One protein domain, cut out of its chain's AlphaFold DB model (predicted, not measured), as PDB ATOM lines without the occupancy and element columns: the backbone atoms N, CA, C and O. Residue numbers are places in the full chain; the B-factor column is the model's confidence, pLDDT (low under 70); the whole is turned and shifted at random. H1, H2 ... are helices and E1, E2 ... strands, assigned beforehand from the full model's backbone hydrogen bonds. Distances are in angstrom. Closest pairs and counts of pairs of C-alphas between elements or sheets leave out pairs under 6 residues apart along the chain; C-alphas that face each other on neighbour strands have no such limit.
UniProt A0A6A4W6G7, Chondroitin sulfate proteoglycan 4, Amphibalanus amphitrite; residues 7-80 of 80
ATOM      1  N   ALA A   7     -34.498  19.279  -5.810       47.53
ATOM      2  CA  ALA A   7     -35.507  18.336  -5.312       47.53
ATOM      3  C   ALA A   7     -34.934  17.001  -4.795       47.53
ATOM      4  O   ALA A   7     -35.553  16.354  -3.955       47.53
ATOM      5  N   LEU A   8     -33.749  16.591  -5.262       44.47
ATOM      6  CA  LEU A   8     -33.128  15.328  -4.842       44.47
ATOM      7  C   LEU A   8     -32.425  15.446  -3.482       44.47
ATOM      8  O   LEU A   8     -32.461  14.503  -2.696       44.47
ATOM      9  N   ALA A   9     -31.864  16.617  -3.159       46.34
ATOM     10  CA  ALA A   9     -31.263  16.866  -1.848       46.34
ATOM     11  C   ALA A   9     -32.321  16.972  -0.731       46.34
ATOM     12  O   ALA A   9     -32.063  16.572   0.402       46.34
ATOM     13  N   THR A  10     -33.533  17.446  -1.047       46.59
ATOM     14  CA  THR A  10     -34.644  17.527  -0.082       46.59
ATOM     15  C   THR A  10     -35.264  16.159   0.222       46.59
ATOM     16  O   THR A  10     -35.744  15.947   1.332       46.59
ATOM     17  N   LEU A  11     -35.228  15.207  -0.718       45.41
ATOM     18  CA  LEU A  11     -35.827  13.880  -0.521       45.41
ATOM     19  C   LEU A  11     -34.947  12.940   0.323       45.41
ATOM     20  O   LEU A  11     -35.464  12.026   0.963       45.41
ATOM     21  N   LEU A  12     -33.631  13.178   0.375       47.00
ATOM     22  CA  LEU A  12     -32.704  12.330   1.129       47.00
ATOM     23  C   LEU A  12     -32.666  12.644   2.636       47.00
ATOM     24  O   LEU A  12     -32.268  11.789   3.420       47.00
ATOM     25  N   LEU A  13     -33.121  13.831   3.057       44.94
ATOM     26  CA  LEU A  13     -33.098  14.233   4.470       44.94
ATOM     27  C   LEU A  13     -34.192  13.552   5.319       44.94
ATOM     28  O   LEU A  13     -34.129  13.583   6.543       44.94
ATOM     29  N   VAL A  14     -35.195  12.926   4.687       49.97
ATOM     30  CA  VAL A  14     -36.307  12.252   5.389       49.97
ATOM     31  C   VAL A  14     -35.936  10.824   5.812       49.97
ATOM     32  O   VAL A  14     -36.483  10.304   6.779       49.97
ATOM     33  N   GLY A  15     -34.974  10.193   5.125       43.56
ATOM     34  CA  GLY A  15     -34.491   8.841   5.450       43.56
ATOM     35  C   GLY A  15     -33.534   8.791   6.646       43.56
ATOM     36  O   GLY A  15     -33.221   7.717   7.155       43.56
ATOM     37  N   SER A  16     -33.088   9.955   7.100       45.22
ATOM     38  CA  SER A  16     -32.159  10.141   8.203       45.22
ATOM     39  C   SER A  16     -32.608  11.325   9.051       45.22
ATOM     40  O   SER A  16     -31.825  12.215   9.353       45.22
ATOM     41  N   VAL A  17     -33.863  11.299   9.515       50.56
ATOM     42  CA  VAL A  17     -34.139  11.755  10.885       50.56
ATOM     43  C   VAL A  17     -33.441  10.710  11.757       50.56
ATOM     44  O   VAL A  17     -33.958   9.623  11.985       50.56
ATOM     45  N   LEU A  18     -32.127  10.844  11.953       43.56
ATOM     46  CA  LEU A  18     -31.564  11.392  13.179       43.56
ATOM     47  C   LEU A  18     -32.318  10.807  14.361       43.56
ATOM     48  O   LEU A  18     -33.514  11.034  14.503       43.56
ATOM     49  N   ALA A  19     -31.602  10.073  15.202       48.78
ATOM     50  CA  ALA A  19     -32.019   9.752  16.553       48.78
ATOM     51  C   ALA A  19     -32.374  11.052  17.304       48.78
ATOM     52  O   ALA A  19     -31.579  11.596  18.065       48.78
ATOM     53  N   LEU A  20     -33.557  11.598  17.030       51.00
ATOM     54  CA  LEU A  20     -34.215  12.594  17.835       51.00
ATOM     55  C   LEU A  20     -34.672  11.785  19.038       51.00
ATOM     56  O   LEU A  20     -35.649  11.044  18.968       51.00
ATOM     57  N   ASP A  21     -33.922  11.891  20.127       70.19
ATOM     58  CA  ASP A  21     -34.245  11.246  21.403       70.19
ATOM     59  C   ASP A  21     -35.648  11.667  21.903       70.19
ATOM     60  O   ASP A  21     -36.227  11.079  22.813       70.19
ATOM     61  N   THR A  22     -36.238  12.717  21.311       82.44
ATOM     62  CA  THR A  22     -37.574  13.230  21.618       82.44
ATOM     63  C   THR A  22     -38.176  13.959  20.413       82.44
ATOM     64  O   THR A  22     -37.471  14.690  19.723       82.44
ATOM     65  N   ALA A  23     -39.486  13.815  20.193       87.62
ATOM     66  CA  ALA A  23     -40.265  14.568  19.207       87.62
ATOM     67  C   ALA A  23     -41.498  15.211  19.865       87.62
ATOM     68  O   ALA A  23     -42.043  14.666  20.825       87.62
ATOM     69  N   SER A  24     -41.950  16.348  19.327       91.19
ATOM     70  CA  SER A  24     -43.176  17.031  19.761       91.19
ATOM     71  C   SER A  24     -44.282  16.862  18.723       91.19
ATOM     72  O   SER A  24     -44.039  17.009  17.526       91.19
ATOM     73  N   PHE A  25     -45.503  16.604  19.191       91.69
ATOM     74  CA  PHE A  25     -46.691  16.431  18.356       91.69
ATOM     75  C   PHE A  25     -47.741  17.486  18.716       91.69
ATOM     76  O   PHE A  25     -48.026  17.710  19.893       91.69
ATOM     77  N   TYR A  26     -48.322  18.124  17.700       89.50
ATOM     78  CA  TYR A  26     -49.331  19.169  17.838       89.50
ATOM     79  C   TYR A  26     -50.574  18.800  17.024       89.50
ATOM     80  O   TYR A  26     -50.528  18.681  15.798       89.50
ATOM     81  N   GLY A  27     -51.705  18.618  17.706       85.50
ATOM     82  CA  GLY A  27     -52.964  18.234  17.068       85.50
ATOM     83  C   GLY A  27     -52.892  16.842  16.433       85.50
ATOM     84  O   GLY A  27     -52.586  15.867  17.111       85.50
ATOM     85  N   ALA A  28     -53.181  16.750  15.133       89.50
ATOM     86  CA  ALA A  28     -53.277  15.485  14.393       89.50
ATOM     87  C   ALA A  28     -51.935  14.974  13.818       89.50
ATOM     88  O   ALA A  28     -51.909  14.010  13.046       89.50
ATOM     89  N   SER A  29     -50.814  15.624  14.147       90.75
ATOM     90  CA  SER A  29     -49.487  15.180  13.708       90.75
ATOM     91  C   SER A  29     -49.131  13.819  14.311       90.75
ATOM     92  O   SER A  29     -49.360  13.601  15.499       90.75
ATOM     93  N   HIS A  30     -48.505  12.942  13.529       91.38
ATOM     94  CA  HIS A  30     -48.046  11.629  13.984       91.38
ATOM     95  C   HIS A  30     -46.761  11.213  13.258       91.38
ATOM     96  O   HIS A  30     -46.422  11.758  12.207       91.38
ATOM     97  N   ALA A  31     -46.065  10.222  13.813       89.50
ATOM     98  CA  ALA A  31     -44.940   9.552  13.173       89.50
ATOM     99  C   ALA A  31     -45.292   8.082  12.927       89.50
ATOM    100  O   ALA A  31     -45.982   7.458  13.735       89.50
ATOM    101  N   ARG A  32     -44.810   7.523  11.814       87.62
ATOM    102  CA  ARG A  32     -44.976   6.107  11.482       87.62
ATOM    103  C   ARG A  32     -43.612   5.446  11.401       87.62
ATOM    104  O   ARG A  32     -42.737   5.923  10.686       87.62
ATOM    105  N   VAL A  33     -43.459   4.333  12.107       81.75
ATOM    106  CA  VAL A  33     -42.231   3.536  12.117       81.75
ATOM    107  C   VAL A  33     -42.585   2.106  11.732       81.75
ATOM    108  O   VAL A  33     -43.592   1.567  12.189       81.75
ATOM    109  N   ALA A  34     -41.774   1.498  10.868       79.25
ATOM    110  CA  ALA A  34     -41.894   0.079  10.571       79.25
ATOM    111  C   ALA A  34     -41.361  -0.718  11.765       79.25
ATOM    112  O   ALA A  34     -40.174  -0.633  12.085       79.25
ATOM    113  N   LEU A  35     -42.226  -1.495  12.419       71.31
ATOM    114  CA  LEU A  35     -41.778  -2.458  13.414       71.31
ATOM    115  C   LEU A  35     -41.055  -3.589  12.677       71.31
ATOM    116  O   LEU A  35     -41.672  -4.368  11.949       71.31
ATOM    117  N   LYS A  36     -39.731  -3.631  12.808       63.69
ATOM    118  CA  LYS A  36     -38.925  -4.729  12.286       63.69
ATOM    119  C   LYS A  36     -38.932  -5.813  13.359       63.69
ATOM    120  O   LYS A  36     -38.450  -5.567  14.456       63.69
ATOM    121  N   ASP A  37     -39.469  -6.974  12.998       57.00
ATOM    122  CA  ASP A  37     -39.575  -8.184  13.819       57.00
ATOM    123  C   ASP A  37     -40.791  -8.223  14.772       57.00
ATOM    124  O   ASP A  37     -40.835  -7.595  15.829       57.00
ATOM    125  N   ALA A  38     -41.809  -8.991  14.376       56.69
ATOM    126  CA  ALA A  38     -42.956  -9.342  15.208       56.69
ATOM    127  C   ALA A  38     -42.634 -10.640  15.963       56.69
ATOM    128  O   ALA A  38     -43.190 -11.705  15.695       56.69
ATOM    129  N   GLY A  39     -41.666 -10.560  16.876       64.50
ATOM    130  CA  GLY A  39     -41.440 -11.631  17.840       64.50
ATOM    131  C   GLY A  39     -42.678 -11.825  18.722       64.50
ATOM    132  O   GLY A  39     -43.434 -10.886  18.961       64.50
ATOM    133  N   ARG A  40     -42.871 -13.039  19.255       64.19
ATOM    134  CA  ARG A  40     -44.002 -13.397  20.144       64.19
ATOM    135  C   ARG A  40     -44.154 -12.468  21.362       64.19
ATOM    136  O   ARG A  40     -45.233 -12.394  21.937       64.19
ATOM    137  N   THR A  41     -43.082 -11.776  21.745       68.50
ATOM    138  CA  THR A  41     -43.061 -10.806  22.838       68.50
ATOM    139  C   THR A  41     -42.530  -9.481  22.314       68.50
ATOM    140  O   THR A  41     -41.411  -9.426  21.807       68.50
ATOM    141  N   ASN A  42     -43.309  -8.414  22.483       74.81
ATOM    142  CA  ASN A  42     -42.918  -7.066  22.100       74.81
ATOM    143  C   ASN A  42     -42.935  -6.155  23.330       74.81
ATOM    144  O   ASN A  42     -43.897  -6.158  24.095       74.81
ATOM    145  N   SER A  43     -41.861  -5.397  23.544       78.94
ATOM    146  CA  SER A  43     -41.736  -4.493  24.690       78.94
ATOM    147  C   SER A  43     -41.682  -3.059  24.196       78.94
ATOM    148  O   SER A  43     -40.707  -2.650  23.568       78.94
ATOM    149  N   VAL A  44     -42.697  -2.272  24.544       79.25
ATOM    150  CA  VAL A  44     -42.766  -0.852  24.198       79.25
ATOM    151  C   VAL A  44     -42.491  -0.005  25.436       79.25
ATOM    152  O   VAL A  44     -43.101  -0.199  26.485       79.25
ATOM    153  N   ARG A  45     -41.585   0.970  25.308       84.44
ATOM    154  CA  ARG A  45     -41.316   1.972  26.344       84.44
ATOM    155  C   ARG A  45     -41.469   3.365  25.749       84.44
ATOM    156  O   ARG A  45     -40.818   3.686  24.762       84.44
ATOM    157  N   LEU A  46     -42.304   4.185  26.378       83.56
ATOM    158  CA  LEU A  46     -42.553   5.568  25.983       83.56
ATOM    159  C   LEU A  46     -42.289   6.483  27.175       83.56
ATOM    160  O   LEU A  46     -42.751   6.216  28.285       83.56
ATOM    161  N   ARG A  47     -41.570   7.579  26.938       90.19
ATOM    162  CA  ARG A  47     -41.487   8.705  27.866       90.19
ATOM    163  C   ARG A  47     -42.148   9.888  27.183       90.19
ATOM    164  O   ARG A  47     -41.727  10.281  26.102       90.19
ATOM    165  N   LEU A  48     -43.200  10.414  27.793       90.62
ATOM    166  CA  LEU A  48     -44.009  11.473  27.204       90.62
ATOM    167  C   LEU A  48     -44.370  12.523  28.248       90.62
ATOM    168  O   LEU A  48     -44.476  12.227  29.437       90.62
ATOM    169  N   LEU A  49     -44.566  13.748  27.772       93.69
ATOM    170  CA  LEU A  49     -45.090  14.871  28.534       93.69
ATOM    171  C   LEU A  49     -46.205  15.500  27.701       93.69
ATOM    172  O   LEU A  49     -45.991  15.843  26.541       93.69
ATOM    173  N   THR A  50     -47.394  15.631  28.278       94.62
ATOM    174  CA  THR A  50     -48.547  16.225  27.601       94.62
ATOM    175  C   THR A  50     -49.463  16.902  28.611       94.62
ATOM    176  O   THR A  50     -49.566  16.459  29.752       94.62
ATOM    177  N   GLY A  51     -50.121  17.980  28.183       95.75
ATOM    178  CA  GLY A  51     -51.224  18.603  28.918       95.75
ATOM    179  C   GLY A  51     -52.604  18.076  28.510       95.75
ATOM    180  O   GLY A  51     -53.599  18.497  29.085       95.75
ATOM    181  N   GLN A  52     -52.681  17.188  27.513       95.50
ATOM    182  CA  GLN A  52     -53.944  16.608  27.052       95.50
ATOM    183  C   GLN A  52     -54.378  15.467  27.972       95.50
ATOM    184  O   GLN A  52     -53.597  14.554  28.237       95.50
ATOM    185  N   THR A  53     -55.630  15.500  28.425       97.00
ATOM    186  CA  THR A  53     -56.234  14.419  29.222       97.00
ATOM    187  C   THR A  53     -56.688  13.247  28.363       97.00
ATOM    188  O   THR A  53     -56.710  12.116  28.843       97.00
ATOM    189  N   ASP A  54     -57.017  13.511  27.101       96.38
ATOM    190  CA  ASP A  54     -57.551  12.534  26.163       96.38
ATOM    191  C   ASP A  54     -56.750  12.616  24.864       96.38
ATOM    192  O   ASP A  54     -56.837  13.595  24.121       96.38
ATOM    193  N   CYS A  55     -55.902  11.619  24.610       94.69
ATOM    194  CA  CYS A  55     -55.084  11.590  23.399       94.69
ATOM    195  C   CYS A  55     -54.611  10.183  23.031       94.69
ATOM    196  O   CYS A  55     -54.370   9.334  23.887       94.69
ATOM    197  N   LEU A  56     -54.435   9.957  21.731       94.88
ATOM    198  CA  LEU A  56     -53.836   8.741  21.199       94.88
ATOM    199  C   LEU A  56     -52.307   8.817  21.307       94.88
ATOM    200  O   LEU A  56     -51.710   9.776  20.822       94.88
ATOM    201  N   LEU A  57     -51.680   7.807  21.917       93.81
ATOM    202  CA  LEU A  57     -50.228   7.762  22.128       93.81
ATOM    203  C   LEU A  57     -49.525   6.813  21.155       93.81
ATOM    204  O   LEU A  57     -48.479   7.154  20.608       93.81
ATOM    205  N   LEU A  58     -50.085   5.619  20.950       92.50
ATOM    206  CA  LEU A  58     -49.516   4.612  20.058       92.50
ATOM    207  C   LEU A  58     -50.613   3.746  19.447       92.50
ATOM    208  O   LEU A  58     -51.532   3.312  20.142       92.50
ATOM    209  N   VAL A  59     -50.437   3.434  18.166       91.94
ATOM    210  CA  VAL A  59     -51.114   2.329  17.488       91.94
ATOM    211  C   VAL A  59     -50.044   1.430  16.887       91.94
ATOM    212  O   VAL A  59     -49.288   1.866  16.018       91.94
ATOM    213  N   ALA A  60     -49.996   0.182  17.327       87.88
ATOM    214  CA  ALA A  60     -49.235  -0.868  16.665       87.88
ATOM    215  C   ALA A  60     -50.237  -1.908  16.167       87.88
ATOM    216  O   ALA A  60     -50.762  -2.670  16.962       87.88
ATOM    217  N   ALA A  61     -50.550  -1.895  14.872       84.44
ATOM    218  CA  ALA A  61     -51.518  -2.809  14.275       84.44
ATOM    219  C   ALA A  61     -50.813  -3.765  13.310       84.44
ATOM    220  O   ALA A  61     -50.140  -3.323  12.371       84.44
ATOM    221  N   GLY A  62     -50.969  -5.058  13.565       81.56
ATOM    222  CA  GLY A  62     -50.655  -6.143  12.654       81.56
ATOM    223  C   GLY A  62     -51.905  -6.624  11.906       81.56
ATOM    224  O   GLY A  62     -52.997  -6.083  12.077       81.56
ATOM    225  N   PRO A  63     -51.764  -7.644  11.042       81.75
ATOM    226  CA  PRO A  63     -52.896  -8.243  10.335       81.75
ATOM    227  C   PRO A  63     -53.921  -8.915  11.259       81.75
ATOM    228  O   PRO A  63     -55.090  -9.010  10.895       81.75
ATOM    229  N   THR A  64     -53.477  -9.407  12.417       82.00
ATOM    230  CA  THR A  64     -54.274 -10.281  13.295       82.00
ATOM    231  C   THR A  64     -54.514  -9.668  14.672       82.00
ATOM    232  O   THR A  64     -55.474 -10.023  15.346       82.00
ATOM    233  N   ASP A  65     -53.643  -8.758  15.088       83.62
ATOM    234  CA  ASP A  65     -53.591  -8.176  16.418       83.62
ATOM    235  C   ASP A  65     -53.327  -6.674  16.341       83.62
ATOM    236  O   ASP A  65     -52.807  -6.141  15.356       83.62
ATOM    237  N   TYR A  66     -53.700  -5.963  17.395       87.88
ATOM    238  CA  TYR A  66     -53.333  -4.569  17.546       87.88
ATOM    239  C   TYR A  66     -53.056  -4.257  19.009       87.88
ATOM    240  O   TYR A  66     -53.562  -4.906  19.910       87.88
ATOM    241  N   LEU A  67     -52.249  -3.230  19.232       88.25
ATOM    242  CA  LEU A  67     -52.069  -2.595  20.520       88.25
ATOM    243  C   LEU A  67     -52.402  -1.118  20.361       88.25
ATOM    244  O   LEU A  67     -51.782  -0.400  19.567       88.25
ATOM    245  N   LEU A  68     -53.363  -0.664  21.153       93.62
ATOM    246  CA  LEU A  68     -53.755   0.727  21.263       93.62
ATOM    247  C   LEU A  68     -53.378   1.252  22.647       93.62
ATOM    248  O   LEU A  68     -53.846   0.728  23.654       93.62
ATOM    249  N   MET A  69     -52.581   2.318  22.699       94.56
ATOM    250  CA  MET A  69     -52.314   3.060  23.933       94.56
ATOM    251  C   MET A  69     -52.819   4.489  23.812       94.56
ATOM    252  O   MET A  69     -52.497   5.195  22.854       94.56
ATOM    253  N   LEU A  70     -53.585   4.923  24.807       96.12
ATOM    254  CA  LEU A  70     -54.177   6.252  24.855       96.12
ATOM    255  C   LEU A  70     -54.279   6.768  26.292       96.12
ATOM    256  O   LEU A  70     -54.240   5.992  27.249       96.12
ATOM    257  N   LEU A  71     -54.424   8.080  26.435       96.88
ATOM    258  CA  LEU A  71     -54.937   8.691  27.654       96.88
ATOM    259  C   LEU A  71     -56.457   8.823  27.539       96.88
ATOM    260  O   LEU A  71     -56.951   9.263  26.503       96.88
ATOM    261  N   GLU A  72     -57.176   8.456  28.598       97.44
ATOM    262  CA  GLU A  72     -58.587   8.809  28.787       97.44
ATOM    263  C   GLU A  72     -58.761   9.389  30.193       97.44
ATOM    264  O   GLU A  72     -58.446   8.722  31.189       97.44
ATOM    265  N   GLY A  73     -59.226  10.635  30.293       97.44
ATOM    266  CA  GLY A  73     -59.331  11.356  31.565       97.44
ATOM    267  C   GLY A  73     -57.996  11.466  32.318       97.44
ATOM    268  O   GLY A  73     -57.958  11.344  33.543       97.44
ATOM    269  N   GLY A  74     -56.886  11.612  31.589       96.25
ATOM    270  CA  GLY A  74     -55.523  11.706  32.126       96.25
ATOM    271  C   GLY A  74     -54.926  10.374  32.589       96.25
ATOM    272  O   GLY A  74     -53.821  10.354  33.134       96.25
ATOM    273  N   ARG A  75     -55.627   9.252  32.390       95.75
ATOM    274  CA  ARG A  75     -55.151   7.914  32.761       95.75
ATOM    275  C   ARG A  75     -54.702   7.149  31.530       95.75
ATOM    276  O   ARG A  75     -55.431   7.089  30.544       95.75
ATOM    277  N   LEU A  76     -53.536   6.514  31.623       95.31
ATOM    278  CA  LEU A  76     -53.057   5.595  30.597       95.31
ATOM    279  C   LEU A  76     -53.968   4.367  30.519       95.31
ATOM    280  O   LEU A  76     -54.233   3.722  31.535       95.31
ATOM    281  N   LYS A  77     -54.417   4.043  29.306       96.25
ATOM    282  CA  LYS A  77     -55.204   2.852  28.990       96.25
ATOM    283  C   LYS A  77     -54.619   2.121  27.789       96.25
ATOM    284  O   LYS A  77     -54.103   2.740  26.859       96.25
ATOM    285  N   THR A  78     -54.749   0.802  27.826       93.25
ATOM    286  CA  THR A  78     -54.353  -0.127  26.766       93.25
ATOM    287  C   THR A  78     -55.584  -0.866  26.246       93.25
ATOM    288  O   THR A  78     -56.504  -1.138  27.021       93.25
ATOM    289  N   ARG A  79     -55.612  -1.170  24.947       92.69
ATOM    290  CA  ARG A  79     -56.579  -2.088  24.323       92.69
ATOM    291  C   ARG A  79     -55.845  -2.986  23.334       92.69
ATOM    292  O   ARG A  79     -54.994  -2.480  22.596       92.69
ATOM    293  N   ASP A  80     -56.195  -4.257  23.342       83.50
ATOM    294  CA  ASP A  80     -55.620  -5.346  22.557       83.50
ATOM    295  C   ASP A  80     -56.700  -6.364  22.157       83.50
ATOM    296  O   ASP A  80     -57.723  -6.461  22.879       83.50
TER     297      ASP A  80
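What this domain is: This is residues 7 to 80 of the 80 residues of the protein "Chondroitin sulfate proteoglycan 4" of Amphibalanus amphitrite (UniProt A0A6A4W6G7). Little regular structure is here: a small three-stranded sheet, a wide loop, residues 22 to 54, and an arm, residues 7 to 21, which sticks out with the short helix H1 at its tip. The 74 printed residues hold H1, E1, E2 and E3 in that order, a mixed class with only 25 residues in named elements. The sheet, E1 - E2 - E3, is an antiparallel meander, each strand the neighbour of the one before. The whole is loose, radius of gyration of the C-alphas 15.0 A, spanning 44 by 34 by 20 A.

Where its parts are: Find C-alpha 55 at (-55.084, 11.590, 23.399); E1 runs from there to 61, 17.4 A. E2 is residues 66 to 72, 18.2 A, and E3 75 to 79, 13.2 A, ending at (-56.579, -2.088, 24.323). H1 is residues 7 to 12, 9.2 A.

How they stand to each other: Hairpin E1 and E2 has N 57 and O 69 within hydrogen-bond range, 2.9 A; hairpin E2 and E3 has N 77 and O 70, 2.8 A. H1, with 1 of 2 O i to N i+4 pairs within range, is not on the sheet.

The domain as a whole: The printed part has no cut. H1 to E1 is a long link of 42 residues. Residues 7 to 20 and 36 to 41 have pLDDT under 70.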